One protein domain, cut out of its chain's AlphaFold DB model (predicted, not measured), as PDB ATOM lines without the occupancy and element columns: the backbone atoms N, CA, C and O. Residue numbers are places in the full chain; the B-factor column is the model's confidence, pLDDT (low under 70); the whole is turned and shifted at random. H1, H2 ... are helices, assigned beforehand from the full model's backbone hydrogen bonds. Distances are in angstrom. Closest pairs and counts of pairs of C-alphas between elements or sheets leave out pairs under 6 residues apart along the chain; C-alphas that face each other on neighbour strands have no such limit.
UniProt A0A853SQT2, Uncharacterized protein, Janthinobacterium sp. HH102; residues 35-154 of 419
ATOM      1  N   GLU A  35       9.813 -16.092  57.444       63.44
ATOM      2  CA  GLU A  35       8.480 -16.142  56.841       63.44
ATOM      3  C   GLU A  35       7.878 -14.732  56.802       63.44
ATOM      4  O   GLU A  35       7.586 -14.227  55.717       63.44
ATOM      5  N   THR A  36       7.897 -14.026  57.937       67.88
ATOM      6  CA  THR A  36       7.536 -12.605  58.040       67.88
ATOM      7  C   THR A  36       8.400 -11.734  57.129       67.88
ATOM      8  O   THR A  36       7.892 -10.806  56.510       67.88
ATOM      9  N   LEU A  37       9.696 -12.023  56.987       71.56
ATOM     10  CA  LEU A  37      10.588 -11.277  56.103       71.56
ATOM     11  C   LEU A  37      10.221 -11.462  54.625       71.56
ATOM     12  O   LEU A  37      10.216 -10.491  53.879       71.56
ATOM     13  N   LEU A  38       9.924 -12.687  54.185       70.00
ATOM     14  CA  LEU A  38       9.538 -12.942  52.792       70.00
ATOM     15  C   LEU A  38       8.167 -12.363  52.446       70.00
ATOM     16  O   LEU A  38       7.949 -11.966  51.303       70.00
ATOM     17  N   GLU A  39       7.255 -12.333  53.414       69.19
ATOM     18  CA  GLU A  39       5.895 -11.827  53.225       69.19
ATOM     19  C   GLU A  39       5.821 -10.303  53.310       69.19
ATOM     20  O   GLU A  39       5.038  -9.699  52.582       69.19
ATOM     21  N   ASN A  40       6.677  -9.681  54.124       72.00
ATOM     22  CA  ASN A  40       6.574  -8.261  54.449       72.00
ATOM     23  C   ASN A  40       7.733  -7.400  53.942       72.00
ATOM     24  O   ASN A  40       7.716  -6.200  54.201       72.00
ATOM     25  N   ILE A  41       8.738  -7.948  53.243       81.06
ATOM     26  CA  ILE A  41       9.789  -7.113  52.643       81.06
ATOM     27  C   ILE A  41       9.194  -6.253  51.511       81.06
ATOM     28  O   ILE A  41       8.727  -6.805  50.505       81.06
ATOM     29  N   PRO A  42       9.215  -4.912  51.638       85.88
ATOM     30  CA  PRO A  42       8.771  -4.034  50.562       85.88
ATOM     31  C   PRO A  42       9.636  -4.225  49.308       85.88
ATOM     32  O   PRO A  42      10.831  -4.519  49.402       85.88
ATOM     33  N   GLN A  43       9.035  -4.099  48.122       86.00
ATOM     34  CA  GLN A  43       9.722  -4.333  46.843       86.00
ATOM     35  C   GLN A  43      10.922  -3.389  46.658       86.00
ATOM     36  O   GLN A  43      12.013  -3.834  46.310       86.00
ATOM     37  N   ASP A  44      10.721  -2.109  46.953       86.25
ATOM     38  CA  ASP A  44      11.727  -1.044  46.962       86.25
ATOM     39  C   ASP A  44      12.873  -1.349  47.938       86.25
ATOM     40  O   ASP A  44      14.047  -1.252  47.580       86.25
ATOM     41  N   ALA A  45      12.547  -1.816  49.147       85.56
ATOM     42  CA  ALA A  45      13.550  -2.216  50.128       85.56
ATOM     43  C   ALA A  45      14.384  -3.407  49.626       85.56
ATOM     44  O   ALA A  45      15.608  -3.414  49.765       85.56
ATOM     45  N   ALA A  46      13.748  -4.409  49.008       87.81
ATOM     46  CA  ALA A  46      14.450  -5.558  48.443       87.81
ATOM     47  C   ALA A  46      15.403  -5.151  47.309       87.81
ATOM     48  O   ALA A  46      16.541  -5.620  47.265       87.81
ATOM     49  N   GLU A  47      14.965  -4.267  46.415       89.12
ATOM     50  CA  GLU A  47      15.791  -3.741  45.324       89.12
ATOM     51  C   GLU A  47      17.002  -2.971  45.849       89.12
ATOM     52  O   GLU A  47      18.127  -3.236  45.412       89.12
ATOM     53  N   GLN A  48      16.792  -2.107  46.844       88.56
ATOM     54  CA  GLN A  48      17.859  -1.350  47.492       88.56
ATOM     55  C   GLN A  48      18.894  -2.274  48.149       88.56
ATOM     56  O   GLN A  48      20.096  -2.121  47.934       88.56
ATOM     57  N   ILE A  49      18.448  -3.296  48.882       89.06
ATOM     58  CA  ILE A  49      19.332  -4.275  49.537       89.06
ATOM     59  C   ILE A  49      20.183  -5.032  48.515       89.06
ATOM     60  O   ILE A  49      21.384  -5.231  48.715       89.06
ATOM     61  N   VAL A  50      19.570  -5.478  47.417       90.06
ATOM     62  CA  VAL A  50      20.285  -6.186  46.349       90.06
ATOM     63  C   VAL A  50      21.301  -5.261  45.683       90.06
ATOM     64  O   VAL A  50      22.423  -5.688  45.398       90.06
ATOM     65  N   PHE A  51      20.933  -4.004  45.448       89.19
ATOM     66  CA  PHE A  51      21.812  -2.997  44.867       89.19
ATOM     67  C   PHE A  51      23.032  -2.719  45.755       89.19
ATOM     68  O   PHE A  51      24.166  -2.855  45.291       89.19
ATOM     69  N   GLU A  52      22.818  -2.427  47.037       87.75
ATOM     70  CA  GLU A  52      23.887  -2.202  48.016       87.75
ATOM     71  C   GLU A  52      24.810  -3.415  48.132       87.75
ATOM     72  O   GLU A  52      26.034  -3.283  48.147       87.75
ATOM     73  N   TRP A  53      24.243  -4.625  48.147       89.50
ATOM     74  CA  TRP A  53      25.025  -5.856  48.171       89.50
ATOM     75  C   TRP A  53      25.902  -6.021  46.923       89.50
ATOM     76  O   TRP A  53      27.072  -6.401  47.042       89.50
ATOM     77  N   ARG A  54      25.382  -5.713  45.727       87.94
ATOM     78  CA  ARG A  54      26.166  -5.734  44.478       87.94
ATOM     79  C   ARG A  54      27.299  -4.711  44.523       87.94
ATOM     80  O   ARG A  54      28.436  -5.069  44.225       87.94
ATOM     81  N   GLN A  55      27.018  -3.480  44.952       85.88
ATOM     82  CA  GLN A  55      28.042  -2.443  45.097       85.88
ATOM     83  C   GLN A  55      29.129  -2.847  46.094       85.88
ATOM     84  O   GLN A  55      30.312  -2.756  45.780       85.88
ATOM     85  N   ALA A  56      28.745  -3.368  47.261       81.75
ATOM     86  CA  ALA A  56      29.690  -3.829  48.271       81.75
ATOM     87  C   ALA A  56      30.616  -4.936  47.741       81.75
ATOM     88  O   ALA A  56      31.797  -4.966  48.082       81.75
ATOM     89  N   ARG A  57      30.116  -5.831  46.875       81.62
ATOM     90  CA  ARG A  57      30.946  -6.858  46.219       81.62
ATOM     91  C   ARG A  57      31.973  -6.265  45.261       81.62
ATOM     92  O   ARG A  57      33.118  -6.713  45.275       81.62
ATOM     93  N   VAL A  58      31.565  -5.278  44.464       79.69
ATOM     94  CA  VAL A  58      32.454  -4.565  43.535       79.69
ATOM     95  C   VAL A  58      33.527  -3.800  44.314       79.69
ATOM     96  O   VAL A  58      34.712  -3.973  44.048       79.69
ATOM     97  N   LEU A  59      33.127  -3.028  45.329       73.69
ATOM     98  CA  LEU A  59      34.038  -2.250  46.178       73.69
ATOM     99  C   LEU A  59      35.030  -3.126  46.945       73.69
ATOM    100  O   LEU A  59      36.189  -2.760  47.100       73.69
ATOM    101  N   ALA A  60      34.597  -4.303  47.398       69.25
ATOM    102  CA  ALA A  60      35.470  -5.258  48.074       69.25
ATOM    103  C   ALA A  60      36.491  -5.928  47.133       69.25
ATOM    104  O   ALA A  60      37.238  -6.798  47.587       69.25
ATOM    105  N   GLY A  61      36.500  -5.587  45.836       64.19
ATOM    106  CA  GLY A  61      37.385  -6.198  44.845       64.19
ATOM    107  C   GLY A  61      37.209  -7.713  44.776       64.19
ATOM    108  O   GLY A  61      38.165  -8.439  44.500       64.19
ATOM    109  N   MET A  62      36.012  -8.220  45.102       64.94
ATOM    110  CA  MET A  62      35.742  -9.651  45.042       64.94
ATOM    111  C   MET A  62      35.710 -10.054  43.571       64.94
ATOM    112  O   MET A  62      34.687  -9.889  42.913       64.94
ATOM    113  N   GLY A  63      36.836 -10.571  43.074       62.06
ATOM    114  CA  GLY A  63      36.921 -11.161  41.742       62.06
ATOM    115  C   GLY A  63      35.898 -12.280  41.544       62.06
ATOM    116  O   GLY A  63      35.255 -12.744  42.499       62.06
ATOM    117  N   ASP A  64      35.753 -12.722  40.298       65.38
ATOM    118  CA  ASP A  64      34.741 -13.710  39.950       65.38
ATOM    119  C   ASP A  64      34.860 -14.975  40.813       65.38
ATOM    120  O   ASP A  64      35.968 -15.456  41.095       65.38
ATOM    121  N   PRO A  65      33.727 -15.536  41.283       69.38
ATOM    122  CA  PRO A  65      33.760 -16.772  42.040       69.38
ATOM    123  C   PRO A  65      34.454 -17.861  41.218       69.38
ATOM    124  O   PRO A  65      34.213 -17.997  40.022       69.38
ATOM    125  N   ASN A  66      35.287 -18.684  41.860       75.38
ATOM    126  CA  ASN A  66      35.964 -19.756  41.133       75.38
ATOM    127  C   ASN A  66      34.939 -20.675  40.423       75.38
ATOM    128  O   ASN A  66      33.888 -21.005  40.985       75.38
ATOM    129  N   ALA A  67      35.262 -21.127  39.208       78.94
ATOM    130  CA  ALA A  67      34.341 -21.891  38.358       78.94
ATOM    131  C   ALA A  67      33.796 -23.166  39.033       78.94
ATOM    132  O   ALA A  67      32.642 -23.548  38.840       78.94
ATOM    133  N   ARG A  68      34.589 -23.812  39.898       75.94
ATOM    134  CA  ARG A  68      34.155 -24.996  40.658       75.94
ATOM    135  C   ARG A  68      33.096 -24.651  41.712       75.94
ATOM    136  O   ARG A  68      32.165 -25.430  41.922       75.94
ATOM    137  N   SER A  69      33.229 -23.513  42.385       80.50
ATOM    138  CA  SER A  69      32.247 -22.984  43.329       80.50
ATOM    139  C   SER A  69      30.963 -22.628  42.599       80.50
ATOM    140  O   SER A  69      29.908 -23.040  43.065       80.50
ATOM    141  N   ILE A  70      31.053 -21.990  41.427       85.38
ATOM    142  CA  ILE A  70      29.896 -21.717  40.561       85.38
ATOM    143  C   ILE A  70      29.177 -23.019  40.199       85.38
ATOM    144  O   ILE A  70      27.989 -23.156  40.477       85.38
ATOM    145  N   ALA A  71      29.894 -24.016  39.675       87.00
ATOM    146  CA  ALA A  71      29.305 -25.311  39.331       87.00
ATOM    147  C   ALA A  71      28.636 -25.984  40.545       87.00
ATOM    148  O   ALA A  71      27.551 -26.554  40.433       87.00
ATOM    149  N   THR A  72      29.250 -25.875  41.728       86.44
ATOM    150  CA  THR A  72      28.685 -26.393  42.983       86.44
ATOM    151  C   THR A  72      27.417 -25.642  43.394       86.44
ATOM    152  O   THR A  72      26.462 -26.263  43.858       86.44
ATOM    153  N   TYR A  73      27.395 -24.318  43.250       90.56
ATOM    154  CA  TYR A  73      26.230 -23.483  43.531       90.56
ATOM    155  C   TYR A  73      25.073 -23.829  42.599       90.56
ATOM    156  O   TYR A  73      24.003 -24.181  43.084       90.56
ATOM    157  N   VAL A  74      25.319 -23.849  41.288       91.12
ATOM    158  CA  VAL A  74      24.319 -24.189  40.268       91.12
ATOM    159  C   VAL A  74      23.742 -25.587  40.494       91.12
ATOM    160  O   VAL A  74      22.522 -25.743  40.552       91.12
ATOM    161  N   ALA A  75      24.595 -26.599  40.687       90.44
ATOM    162  CA  ALA A  75      24.142 -27.974  40.886       90.44
ATOM    163  C   ALA A  75      23.294 -28.138  42.157       90.44
ATOM    164  O   ALA A  75      22.251 -28.793  42.125       90.44
ATOM    165  N   ASN A  76      23.710 -27.527  43.274       90.50
ATOM    166  CA  ASN A  76      22.968 -27.622  44.532       90.50
ATOM    167  C   ASN A  76      21.640 -26.864  44.480       90.50
ATOM    168  O   ASN A  76      20.634 -27.418  44.924       90.50
ATOM    169  N   SER A  77      21.617 -25.643  43.933       91.00
ATOM    170  CA  SER A  77      20.375 -24.880  43.768       91.00
ATOM    171  C   SER A  77      19.391 -25.661  42.900       91.00
ATOM    172  O   SER A  77      18.260 -25.885  43.316       91.00
ATOM    173  N   ARG A  78      19.839 -26.191  41.751       90.25
ATOM    174  CA  ARG A  78      18.981 -26.962  40.839       90.25
ATOM    175  C   ARG A  78      18.422 -28.231  41.477       90.25
ATOM    176  O   ARG A  78      17.238 -28.522  41.333       90.25
ATOM    177  N   MET A  79      19.258 -28.986  42.189       91.25
ATOM    178  CA  MET A  79      18.821 -30.178  42.917       91.25
ATOM    179  C   MET A  79      17.732 -29.835  43.945       91.25
ATOM    180  O   MET A  79      16.757 -30.573  44.066       91.25
ATOM    181  N   LEU A  80      17.888 -28.730  44.681       90.69
ATOM    182  CA  LEU A  80      16.909 -28.302  45.681       90.69
ATOM    183  C   LEU A  80      15.620 -27.782  45.048       90.69
ATOM    184  O   LEU A  80      14.554 -28.108  45.550       90.69
ATOM    185  N   GLU A  81      15.693 -27.058  43.932       89.94
ATOM    186  CA  GLU A  81      14.509 -26.639  43.169       89.94
ATOM    187  C   GLU A  81      13.662 -27.834  42.739       89.94
ATOM    188  O   GLU A  81      12.458 -27.851  42.984       89.94
ATOM    189  N   ILE A  82      14.295 -28.858  42.157       88.00
ATOM    190  CA  ILE A  82      13.612 -30.093  41.750       88.00
ATOM    191  C   ILE A  82      13.017 -30.786  42.976       88.00
ATOM    192  O   ILE A  82      11.843 -31.140  42.981       88.00
ATOM    193  N   LYS A  83      13.814 -30.949  44.039       88.69
ATOM    194  CA  LYS A  83      13.360 -31.590  45.276       88.69
ATOM    195  C   LYS A  83      12.126 -30.887  45.843       88.69
ATOM    196  O   LYS A  83      11.137 -31.545  46.137       88.69
ATOM    197  N   TYR A  84      12.182 -29.569  45.995       89.62
ATOM    198  CA  TYR A  84      11.107 -28.784  46.593       89.62
ATOM    199  C   TYR A  84       9.861 -28.736  45.716       89.62
ATOM    200  O   TYR A  84       8.766 -28.795  46.260       89.62
ATOM    201  N   SER A  85      10.022 -28.699  44.392       86.62
ATOM    202  CA  SER A  85       8.898 -28.756  43.447       86.62
ATOM    203  C   SER A  85       8.212 -30.126  43.469       86.62
ATOM    204  O   SER A  85       6.986 -30.203  43.458       86.62
ATOM    205  N   ASN A  86       8.981 -31.209  43.616       85.19
ATOM    206  CA  ASN A  86       8.426 -32.553  43.793       85.19
ATOM    207  C   ASN A  86       7.712 -32.719  45.145       85.19
ATOM    208  O   ASN A  86       6.688 -33.387  45.209       85.19
ATOM    209  N   GLU A  87       8.223 -32.107  46.221       84.06
ATOM    210  CA  GLU A  87       7.602 -32.152  47.557       84.06
ATOM    211  C   GLU A  87       6.217 -31.475  47.615       84.06
ATOM    212  O   GLU A  87       5.456 -31.771  48.534       84.06
ATOM    213  N   VAL A  88       5.896 -30.553  46.697       80.81
ATOM    214  CA  VAL A  88       4.575 -29.881  46.621       80.81
ATOM    215  C   VAL A  88       3.666 -30.412  45.527       80.81
ATOM    216  O   VAL A  88       2.552 -29.916  45.411       80.81
ATOM    217  N   HIS A  89       4.129 -31.351  44.701       76.75
ATOM    218  CA  HIS A  89       3.424 -31.740  43.477       76.75
ATOM    219  C   HIS A  89       3.085 -30.534  42.579       76.75
ATOM    220  O   HIS A  89       1.958 -30.398  42.119       76.75
ATOM    221  N   ALA A  90       4.054 -29.639  42.349       73.69
ATOM    222  CA  ALA A  90       3.830 -28.442  41.538       73.69
ATOM    223  C   ALA A  90       3.404 -28.835  40.112       73.69
ATOM    224  O   ALA A  90       4.195 -29.432  39.380       73.69
ATOM    225  N   GLU A  91       2.178 -28.478  39.722       60.34
ATOM    226  CA  GLU A  91       1.584 -28.862  38.431       60.34
ATOM    227  C   GLU A  91       2.355 -28.286  37.228       60.34
ATOM    228  O   GLU A  91       2.466 -28.939  36.195       60.34
ATOM    229  N   GLU A  92       2.991 -27.117  37.387       64.69
ATOM    230  CA  GLU A  92       3.796 -26.443  36.349       64.69
ATOM    231  C   GLU A  92       5.306 -26.777  36.404       64.69
ATOM    232  O   GLU A  92       6.139 -26.146  35.751       64.69
ATOM    233  N   GLY A  93       5.701 -27.782  37.190       67.44
ATOM    234  CA  GLY A  93       7.051 -28.356  37.182       67.44
ATOM    235  C   GLY A  93       8.111 -27.652  38.044       67.44
ATOM    236  O   GLY A  93       8.981 -28.347  38.574       67.44
ATOM    237  N   ILE A  94       8.073 -26.321  38.239       71.31
ATOM    238  CA  ILE A  94       9.012 -25.591  39.126       71.31
ATOM    239  C   ILE A  94       8.281 -24.552  39.992       71.31
ATOM    240  O   ILE A  94       7.582 -23.688  39.479       71.31
ATOM    241  N   LEU A  95       8.502 -24.606  41.310       78.56
ATOM    242  CA  LEU A  95       7.999 -23.622  42.280       78.56
ATOM    243  C   LEU A  95       8.453 -22.181  41.987       78.56
ATOM    244  O   LEU A  95       9.552 -21.950  41.478       78.56
ATOM    245  N   SER A  96       7.653 -21.198  42.417       83.94
ATOM    246  CA  SER A  96       8.056 -19.791  42.350       83.94
ATOM    247  C   SER A  96       9.337 -19.536  43.173       83.94
ATOM    248  O   SER A  96       9.585 -20.227  44.171       83.94
ATOM    249  N   PRO A  97      10.166 -18.531  42.821       83.81
ATOM    250  CA  PRO A  97      11.370 -18.204  43.586       83.81
ATOM    251  C   PRO A  97      11.103 -17.955  45.073       83.81
ATOM    252  O   PRO A  97      11.894 -18.375  45.914       83.81
ATOM    253  N   VAL A  98       9.978 -17.316  45.406       83.12
ATOM    254  CA  VAL A  98       9.582 -17.052  46.795       83.12
ATOM    255  C   VAL A  98       9.298 -18.365  47.524       83.12
ATOM    256  O   VAL A  98       9.837 -18.578  48.608       83.12
ATOM    257  N   ASP A  99       8.546 -19.281  46.913       83.44
ATOM    258  CA  ASP A  99       8.198 -20.570  47.527       83.44
ATOM    259  C   ASP A  99       9.417 -21.480  47.710       83.44
ATOM    260  O   ASP A  99       9.544 -22.166  48.728       83.44
ATOM    261  N   ILE A 100      10.363 -21.442  46.765       86.62
ATOM    262  CA  ILE A 100      11.653 -22.133  46.892       86.62
ATOM    263  C   ILE A 100      12.407 -21.627  48.127       86.62
ATOM    264  O   ILE A 100      12.939 -22.439  48.890       86.62
ATOM    265  N   ILE A 101      12.448 -20.307  48.356       85.88
ATOM    266  CA  ILE A 101      13.140 -19.740  49.523       85.88
ATOM    267  C   ILE A 101      12.374 -19.999  50.821       85.88
ATOM    268  O   ILE A 101      13.011 -20.372  51.809       85.88
ATOM    269  N   LYS A 102      11.036 -19.917  50.822       82.44
ATOM    270  CA  LYS A 102      10.209 -20.331  51.972       82.44
ATOM    271  C   LYS A 102      10.555 -21.763  52.387       82.44
ATOM    272  O   LYS A 102      10.890 -22.022  53.545       82.44
ATOM    273  N   ARG A 103      10.601 -22.694  51.428       83.69
ATOM    274  CA  ARG A 103      11.006 -24.085  51.689       83.69
ATOM    275  C   ARG A 103      12.441 -24.201  52.164       83.69
ATOM    276  O   ARG A 103      12.705 -24.922  53.124       83.69
ATOM    277  N   LEU A 104      13.373 -23.487  51.541       86.62
ATOM    278  CA  LEU A 104      14.767 -23.473  51.968       86.62
ATOM    279  C   LEU A 104      14.904 -23.046  53.443       86.62
ATOM    280  O   LEU A 104      15.693 -23.650  54.175       86.62
ATOM    281  N   PHE A 105      14.117 -22.067  53.901       80.94
ATOM    282  CA  PHE A 105      14.078 -21.653  55.304       80.94
ATOM    283  C   PHE A 105      13.488 -22.722  56.224       80.94
ATOM    284  O   PHE A 105      14.117 -23.040  57.236       80.94
ATOM    285  N   LEU A 106      12.371 -23.348  55.851       78.31
ATOM    286  CA  LEU A 106      11.780 -24.454  56.618       78.31
ATOM    287  C   LEU A 106      12.755 -25.637  56.758       78.31
ATOM    288  O   LEU A 106      12.948 -26.186  57.843       78.31
ATOM    289  N   HIS A 107      13.448 -25.988  55.673       79.50
ATOM    290  CA  HIS A 107      14.460 -27.047  55.663       79.50
ATOM    291  C   HIS A 107      15.739 -26.666  56.420       79.50
ATOM    292  O   HIS A 107      16.476 -27.558  56.853       79.50
ATOM    293  N   SER A 108      16.013 -25.369  56.614       79.31
ATOM    294  CA  SER A 108      17.243 -24.892  57.258       79.31
ATOM    295  C   SER A 108      17.412 -25.418  58.690       79.31
ATOM    296  O   SER A 108      18.536 -25.716  59.095       79.31
ATOM    297  N   ALA A 109      16.305 -25.639  59.409       73.06
ATOM    298  CA  ALA A 109      16.295 -26.181  60.768       73.06
ATOM    299  C   ALA A 109      16.837 -27.621  60.860       73.06
ATOM    300  O   ALA A 109      17.328 -28.043  61.905       73.06
ATOM    301  N   ASN A 110      16.784 -28.374  59.756       76.69
ATOM    302  CA  ASN A 110      17.160 -29.789  59.704       76.69
ATOM    303  C   ASN A 110      18.543 -30.030  59.079       76.69
ATOM    304  O   ASN A 110      18.974 -31.176  58.922       76.69
ATOM    305  N   ILE A 111      19.265 -28.969  58.712       78.94
ATOM    306  CA  ILE A 111      20.578 -29.063  58.068       78.94
ATOM    307  C   ILE A 111      21.667 -28.399  58.906       78.94
ATOM    308  O   ILE A 111      21.432 -27.559  59.769       78.94
ATOM    309  N   SER A 112      22.918 -28.788  58.653       77.19
ATOM    310  CA  SER A 112      24.046 -28.184  59.362       77.19
ATOM    311  C   SER A 112      24.221 -26.717  58.968       77.19
ATOM    312  O   SER A 112      23.980 -26.346  57.820       77.19
ATOM    313  N   ALA A 113      24.767 -25.894  59.867       78.06
ATOM    314  CA  ALA A 113      25.074 -24.499  59.551       78.06
ATOM    315  C   ALA A 113      26.022 -24.341  58.343       78.06
ATOM    316  O   ALA A 113      25.961 -23.344  57.630       78.06
ATOM    317  N   ALA A 114      26.908 -25.314  58.094       76.81
ATOM    318  CA  ALA A 114      27.765 -25.309  56.908       76.81
ATOM    319  C   ALA A 114      26.967 -25.573  55.622       76.81
ATOM    320  O   ALA A 114      27.162 -24.877  54.630       76.81
ATOM    321  N   THR A 115      26.047 -26.540  55.663       84.88
ATOM    322  CA  THR A 115      25.122 -26.841  54.563       84.88
ATOM    323  C   THR A 115      24.212 -25.647  54.279       84.88
ATOM    324  O   THR A 115      24.078 -25.258  53.126       84.88
ATOM    325  N   TRP A 116      23.674 -25.011  55.326       87.00
ATOM    326  CA  TRP A 116      22.879 -23.786  55.225       87.00
ATOM    327  C   TRP A 116      23.622 -22.685  54.468       87.00
ATOM    328  O   TRP A 116      23.131 -22.185  53.462       87.00
ATOM    329  N   ARG A 117      24.847 -22.350  54.899       85.19
ATOM    330  CA  ARG A 117      25.666 -21.330  54.224       85.19
ATOM    331  C   ARG A 117      25.921 -21.667  52.761       85.19
ATOM    332  O   ARG A 117      25.908 -20.761  51.932       85.19
ATOM    333  N   LEU A 118      26.158 -22.942  52.448       86.25
ATOM    334  CA  LEU A 118      26.381 -23.398  51.078       86.25
ATOM    335  C   LEU A 118      25.130 -23.216  50.213       86.25
ATOM    336  O   LEU A 118      25.228 -22.612  49.150       86.25
ATOM    337  N   TYR A 119      23.972 -23.692  50.673       90.69
ATOM    338  CA  TYR A 119      22.708 -23.571  49.943       90.69
ATOM    339  C   TYR A 119      22.273 -22.116  49.799       90.69
ATOM    340  O   TYR A 119      21.992 -21.681  48.689       90.69
ATOM    341  N   ARG A 120      22.327 -21.330  50.881       89.94
ATOM    342  CA  ARG A 120      22.045 -19.889  50.854       89.94
ATOM    343  C   ARG A 120      22.929 -19.165  49.840       89.94
ATOM    344  O   ARG A 120      22.421 -18.406  49.028       89.94
ATOM    345  N   SER A 121      24.243 -19.408  49.860       88.75
ATOM    346  CA  SER A 121      25.169 -18.775  48.905       88.75
ATOM    347  C   SER A 121      24.895 -19.214  47.467       88.75
ATOM    348  O   SER A 121      24.968 -18.392  46.559       88.75
ATOM    349  N   GLY A 122      24.547 -20.490  47.274       90.81
ATOM    350  CA  GLY A 122      24.166 -21.027  45.973       90.81
ATOM    351  C   GLY A 122      22.929 -20.345  45.402       90.81
ATOM    352  O   GLY A 122      22.968 -19.890  44.263       90.81
ATOM    353  N   PHE A 123      21.876 -20.195  46.208       92.44
ATOM    354  CA  PHE A 123      20.655 -19.508  45.795       92.44
ATOM    355  C   PHE A 123      20.853 -18.008  45.581       92.44
ATOM    356  O   PHE A 123      20.356 -17.496  44.585       92.44
ATOM    357  N   ILE A 124      21.625 -17.318  46.432       91.75
ATOM    358  CA  ILE A 124      21.989 -15.907  46.203       91.75
ATOM    359  C   ILE A 124      22.647 -15.750  44.831       91.75
ATOM    360  O   ILE A 124      22.259 -14.875  44.063       91.75
ATOM    361  N   PHE A 125      23.611 -16.616  44.504       90.62
ATOM    362  CA  PHE A 125      24.279 -16.590  43.208       90.62
ATOM    363  C   PHE A 125      23.294 -16.859  42.060       90.62
ATOM    364  O   PHE A 125      23.122 -16.014  41.189       90.62
ATOM    365  N   THR A 126      22.598 -18.000  42.069       91.38
ATOM    366  CA  THR A 126      21.744 -18.401  40.939       91.38
ATOM    367  C   THR A 126      20.542 -17.483  40.735       91.38
ATOM    368  O   THR A 126      20.144 -17.250  39.598       91.38
ATOM    369  N   MET A 127      19.956 -16.949  41.810       91.50
ATOM    370  CA  MET A 127      18.843 -16.000  41.709       91.50
ATOM    371  C   MET A 127      19.308 -14.631  41.221       91.50
ATOM    372  O   MET A 127      18.608 -14.020  40.420       91.50
ATOM    373  N   ASN A 128      20.493 -14.175  41.638       92.50
ATOM    374  CA  ASN A 128      21.074 -12.943  41.114       92.50
ATOM    375  C   ASN A 128      21.337 -13.037  39.606       92.50
ATOM    376  O   ASN A 128      20.941 -12.132  38.877       92.50
ATOM    377  N   GLU A 129      21.933 -14.136  39.136       91.25
ATOM    378  CA  GLU A 129      22.184 -14.355  37.703       91.25
ATOM    379  C   GLU A 129      20.884 -14.400  36.891       91.25
ATOM    380  O   GLU A 129      20.775 -13.757  35.847       91.25
ATOM    381  N   ARG A 130      19.856 -15.097  37.395       91.19
ATOM    382  CA  ARG A 130      18.527 -15.106  36.765       91.19
ATOM    383  C   ARG A 130      17.914 -13.707  36.720       91.19
ATOM    384  O   ARG A 130      17.416 -13.312  35.675       91.19
ATOM    385  N   ALA A 131      17.987 -12.949  37.815       91.19
ATOM    386  CA  ALA A 131      17.435 -11.599  37.883       91.19
ATOM    387  C   ALA A 131      18.126 -10.651  36.895       91.19
ATOM    388  O   ALA A 131      17.450  -9.874  36.225       91.19
ATOM    389  N   LEU A 132      19.455 -10.741  36.773       90.50
ATOM    390  CA  LEU A 132      20.224  -9.970  35.796       90.50
ATOM    391  C   LEU A 132      19.859 -10.357  34.359       90.50
ATOM    392  O   LEU A 132      19.590  -9.476  33.550       90.50
ATOM    393  N   SER A 133      19.787 -11.656  34.055       91.31
ATOM    394  CA  SER A 133      19.414 -12.150  32.723       91.31
ATOM    395  C   SER A 133      18.016 -11.681  32.304       91.31
ATOM    396  O   SER A 133      17.841 -11.137  31.216       91.31
ATOM    397  N   CYS A 134      17.030 -11.802  33.194       89.81
ATOM    398  CA  CYS A 134      15.670 -11.334  32.940       89.81
ATOM    399  C   CYS A 134      15.605  -9.805  32.763       89.81
ATOM    400  O   CYS A 134      14.928  -9.321  31.859       89.81
ATOM    401  N   ALA A 135      16.354  -9.035  33.561       88.81
ATOM    402  CA  ALA A 135      16.428  -7.581  33.414       88.81
ATOM    403  C   ALA A 135      17.051  -7.151  32.072       88.81
ATOM    404  O   ALA A 135      16.541  -6.231  31.438       88.81
ATOM    405  N   LEU A 136      18.098  -7.842  31.605       90.50
ATOM    406  CA  LEU A 136      18.707  -7.599  30.287       90.50
ATOM    407  C   LEU A 136      17.740  -7.871  29.128       90.50
ATOM    408  O   LEU A 136      17.864  -7.264  28.070       90.50
ATOM    409  N   GLN A 137      16.765  -8.755  29.334       92.50
ATOM    410  CA  GLN A 137      15.702  -9.056  28.374       92.50
ATOM    411  C   GLN A 137      14.490  -8.117  28.503       92.50
ATOM    412  O   GLN A 137      13.489  -8.319  27.824       92.50
ATOM    413  N   GLY A 138      14.543  -7.109  29.384       90.38
ATOM    414  CA  GLY A 138      13.419  -6.204  29.638       90.38
ATOM    415  C   GLY A 138      12.256  -6.845  30.402       90.38
ATOM    416  O   GLY A 138      11.159  -6.296  30.416       90.38
ATOM    417  N   LEU A 139      12.482  -7.993  31.048       91.19
ATOM    418  CA  LEU A 139      11.483  -8.754  31.802       91.19
ATOM    419  C   LEU A 139      11.843  -8.762  33.296       91.19
ATOM    420  O   LEU A 139      12.274  -9.795  33.812       91.19
ATOM    421  N   PRO A 140      11.730  -7.638  34.028       85.38
ATOM    422  CA  PRO A 140      12.039  -7.629  35.454       85.38
ATOM    423  C   PRO A 140      11.163  -8.644  36.206       85.38
ATOM    424  O   PRO A 140       9.990  -8.829  35.894       85.38
ATOM    425  N   GLN A 141      11.746  -9.300  37.212       87.12
ATOM    426  CA  GLN A 141      11.084 -10.324  38.027       87.12
ATOM    427  C   GLN A 141      11.005  -9.855  39.491       87.12
ATOM    428  O   GLN A 141      11.897 -10.168  40.287       87.12
ATOM    429  N   PRO A 142       9.961  -9.098  39.884       86.25
ATOM    430  CA  PRO A 142       9.855  -8.516  41.225       86.25
ATOM    431  C   PRO A 142       9.871  -9.563  42.348       86.25
ATOM    432  O   PRO A 142      10.534  -9.390  43.371       86.25
ATOM    433  N   THR A 143       9.202 -10.700  42.141       85.44
ATOM    434  CA  THR A 143       9.175 -11.834  43.085       85.44
ATOM    435  C   THR A 143      10.563 -12.435  43.312       85.44
ATOM    436  O   THR A 143      10.915 -12.778  44.440       85.44
ATOM    437  N   LEU A 144      11.386 -12.508  42.263       88.12
ATOM    438  CA  LEU A 144      12.774 -12.961  42.349       88.12
ATOM    439  C   LEU A 144      13.650 -11.959  43.112       88.12
ATOM    440  O   LEU A 144      14.467 -12.370  43.936       88.12
ATOM    441  N   MET A 145      13.456 -10.656  42.882       89.12
ATOM    442  CA  MET A 145      14.172  -9.596  43.604       89.12
ATOM    443  C   MET A 145      13.846  -9.599  45.102       89.12
ATOM    444  O   MET A 145      14.767  -9.530  45.916       89.12
ATOM    445  N   ARG A 146      12.574  -9.788  45.481       87.31
ATOM    446  CA  ARG A 146      12.172  -9.958  46.892       87.31
ATOM    447  C   ARG A 146      12.805 -11.182  47.540       87.31
ATOM    448  O   ARG A 146      13.384 -11.068  48.620       87.31
ATOM    449  N   ALA A 147      12.762 -12.331  46.865       87.88
ATOM    450  CA  ALA A 147      13.390 -13.557  47.358       87.88
ATOM    451  C   ALA A 147      14.909 -13.385  47.566       87.88
ATOM    452  O   ALA A 147      15.456 -13.815  48.586       87.88
ATOM    453  N   LEU A 148      15.589 -12.711  46.632       90.62
ATOM    454  CA  LEU A 148      17.018 -12.417  46.726       90.62
ATOM    455  C   LEU A 148      17.336 -11.448  47.877       90.62
ATOM    456  O   LEU A 148      18.260 -11.714  48.650       90.62
ATOM    457  N   GLY A 149      16.563 -10.369  48.026       88.31
ATOM    458  CA  GLY A 149      16.697  -9.418  49.132       88.31
ATOM    459  C   GLY A 149      16.566 -10.106  50.493       88.31
ATOM    460  O   GLY A 149      17.449  -9.975  51.344       88.31
ATOM    461  N   ALA A 150      15.540 -10.943  50.665       86.38
ATOM    462  CA  ALA A 150      15.346 -11.724  51.886       86.38
ATOM    463  C   ALA A 150      16.537 -12.657  52.175       86.38
ATOM    464  O   ALA A 150      17.051 -12.692  53.296       86.38
ATOM    465  N   LEU A 151      17.049 -13.373  51.167       88.38
ATOM    466  CA  LEU A 151      18.227 -14.231  51.328       88.38
ATOM    467  C   LEU A 151      19.472 -13.464  51.780       88.38
ATOM    468  O   LEU A 151      20.221 -13.975  52.615       88.38
ATOM    469  N   ILE A 152      19.709 -12.270  51.230       87.81
ATOM    470  CA  ILE A 152      20.868 -11.428  51.560       87.81
ATOM    471  C   ILE A 152      20.815 -10.974  53.023       87.81
ATOM    472  O   ILE A 152      21.847 -11.012  53.700       87.81
ATOM    473  N   VAL A 153      19.632 -10.619  53.527       82.69
ATOM    474  CA  VAL A 153      19.436 -10.159  54.912       82.69
ATOM    475  C   VAL A 153      19.548 -11.301  55.919       82.69
ATOM    476  O   VAL A 153      20.150 -11.125  56.983       82.69
ATOM    477  N   VAL A 154      19.005 -12.480  55.594       78.38
ATOM    478  CA  VAL A 154      18.942 -13.602  56.540       78.38
ATOM    479  C   VAL A 154      20.329 -14.044  57.001       78.38
ATOM    480  O   VAL A 154      21.284 -14.145  56.224       78.38
TER     481      VAL A 154
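AT A GLANCE: This is residues 35 to 154 of the 419 residues of an uncharacterized protein of Janthinobacterium sp. HH102 (UniProt A0A853SQT2). Three helices, H4, H5 and H6, make a small up-and-down bundle with their centres in a triangle, and the long H5 runs through the core and out past its partners. H3 crosses H5 on one side, H2 crosses H6 on the opposite side, the short H1 packs near H4 and H6, and residues 55 to 64, of which 55 to 59 belong to H2, stick out. The printed part has 120 residues with six named helices, in order H1 to H6, and no named strand: the class is all helix. It is compact, with a radius of gyration of the C-alphas of 14.2 A, and rounded, spanning 41 by 31 by 28 A.

IN THESE COORDINATES: The longest helix, H5, is residues 113 to 136 and measures 34.4 A from C-alpha 113 at (25.074, -24.499, 59.551) to C-alpha 136 at (18.707, -7.599, 30.287). H6 is residues 142 to 153, 16.8 A, and H4 is residues 97 to 108, 16.3 A. H3, residues 67 to 87, measures 30.1 A, and H2, residues 43 to 59, measures 24.4 A. H1 is residues 35 to 40, 8.5 A, beginning with C-alpha 35 at (8.480, -16.142, 56.841).

HOW THE PARTS SIT: H4, H5 and H6 form a bundle, up and down, each running against the one before it. H5, with residues 120 to 131 alone, touches H6 in a helical hairpin at 34 degrees, a tilt only just shallow; the closest C-alphas, those of Ile 124 and Leu 148, are 6.1 A apart. H4 and H5 are close but not clearly touching, with the C-alphas of Ser 108 and Trp 116 at 6.1 A. H4, with residues 97 to 101 alone, touches H6, closest at the C-alphas of Val 98 and Ala 147, 5.2 A. Residues 70 to 77 of H3 touch residues 118 to 126 of H5 about perpendicular, at 87 degrees, closest at the C-alphas of Tyr 73 and Gly 122, 4.0 A. H6 is the hub, touching four helices; H2 touches it at a steep tilt of 57 degrees, closest at the C-alphas of Ala 46 and Gly 149, 4.5 A. H1 touches H6, at its residues 146 to 150 alone, with the C-alphas of Leu 38 and Ala 150 closest at 6.0 A. H2 and H5 are apart. Every O i to N i+4 pair is within hydrogen-bond range in H1, H2, H3, H4, H5 and H6.

THE WHOLE: The C-alphas farthest apart, those of Gly 61 and Glu 91, are 42.9 A apart. The printed part has no cut, and no link is long. The mean pLDDT of the printed part is 83.4; residues 35 to 36, 39, 60 to 65 and 91 to 93 are under 70.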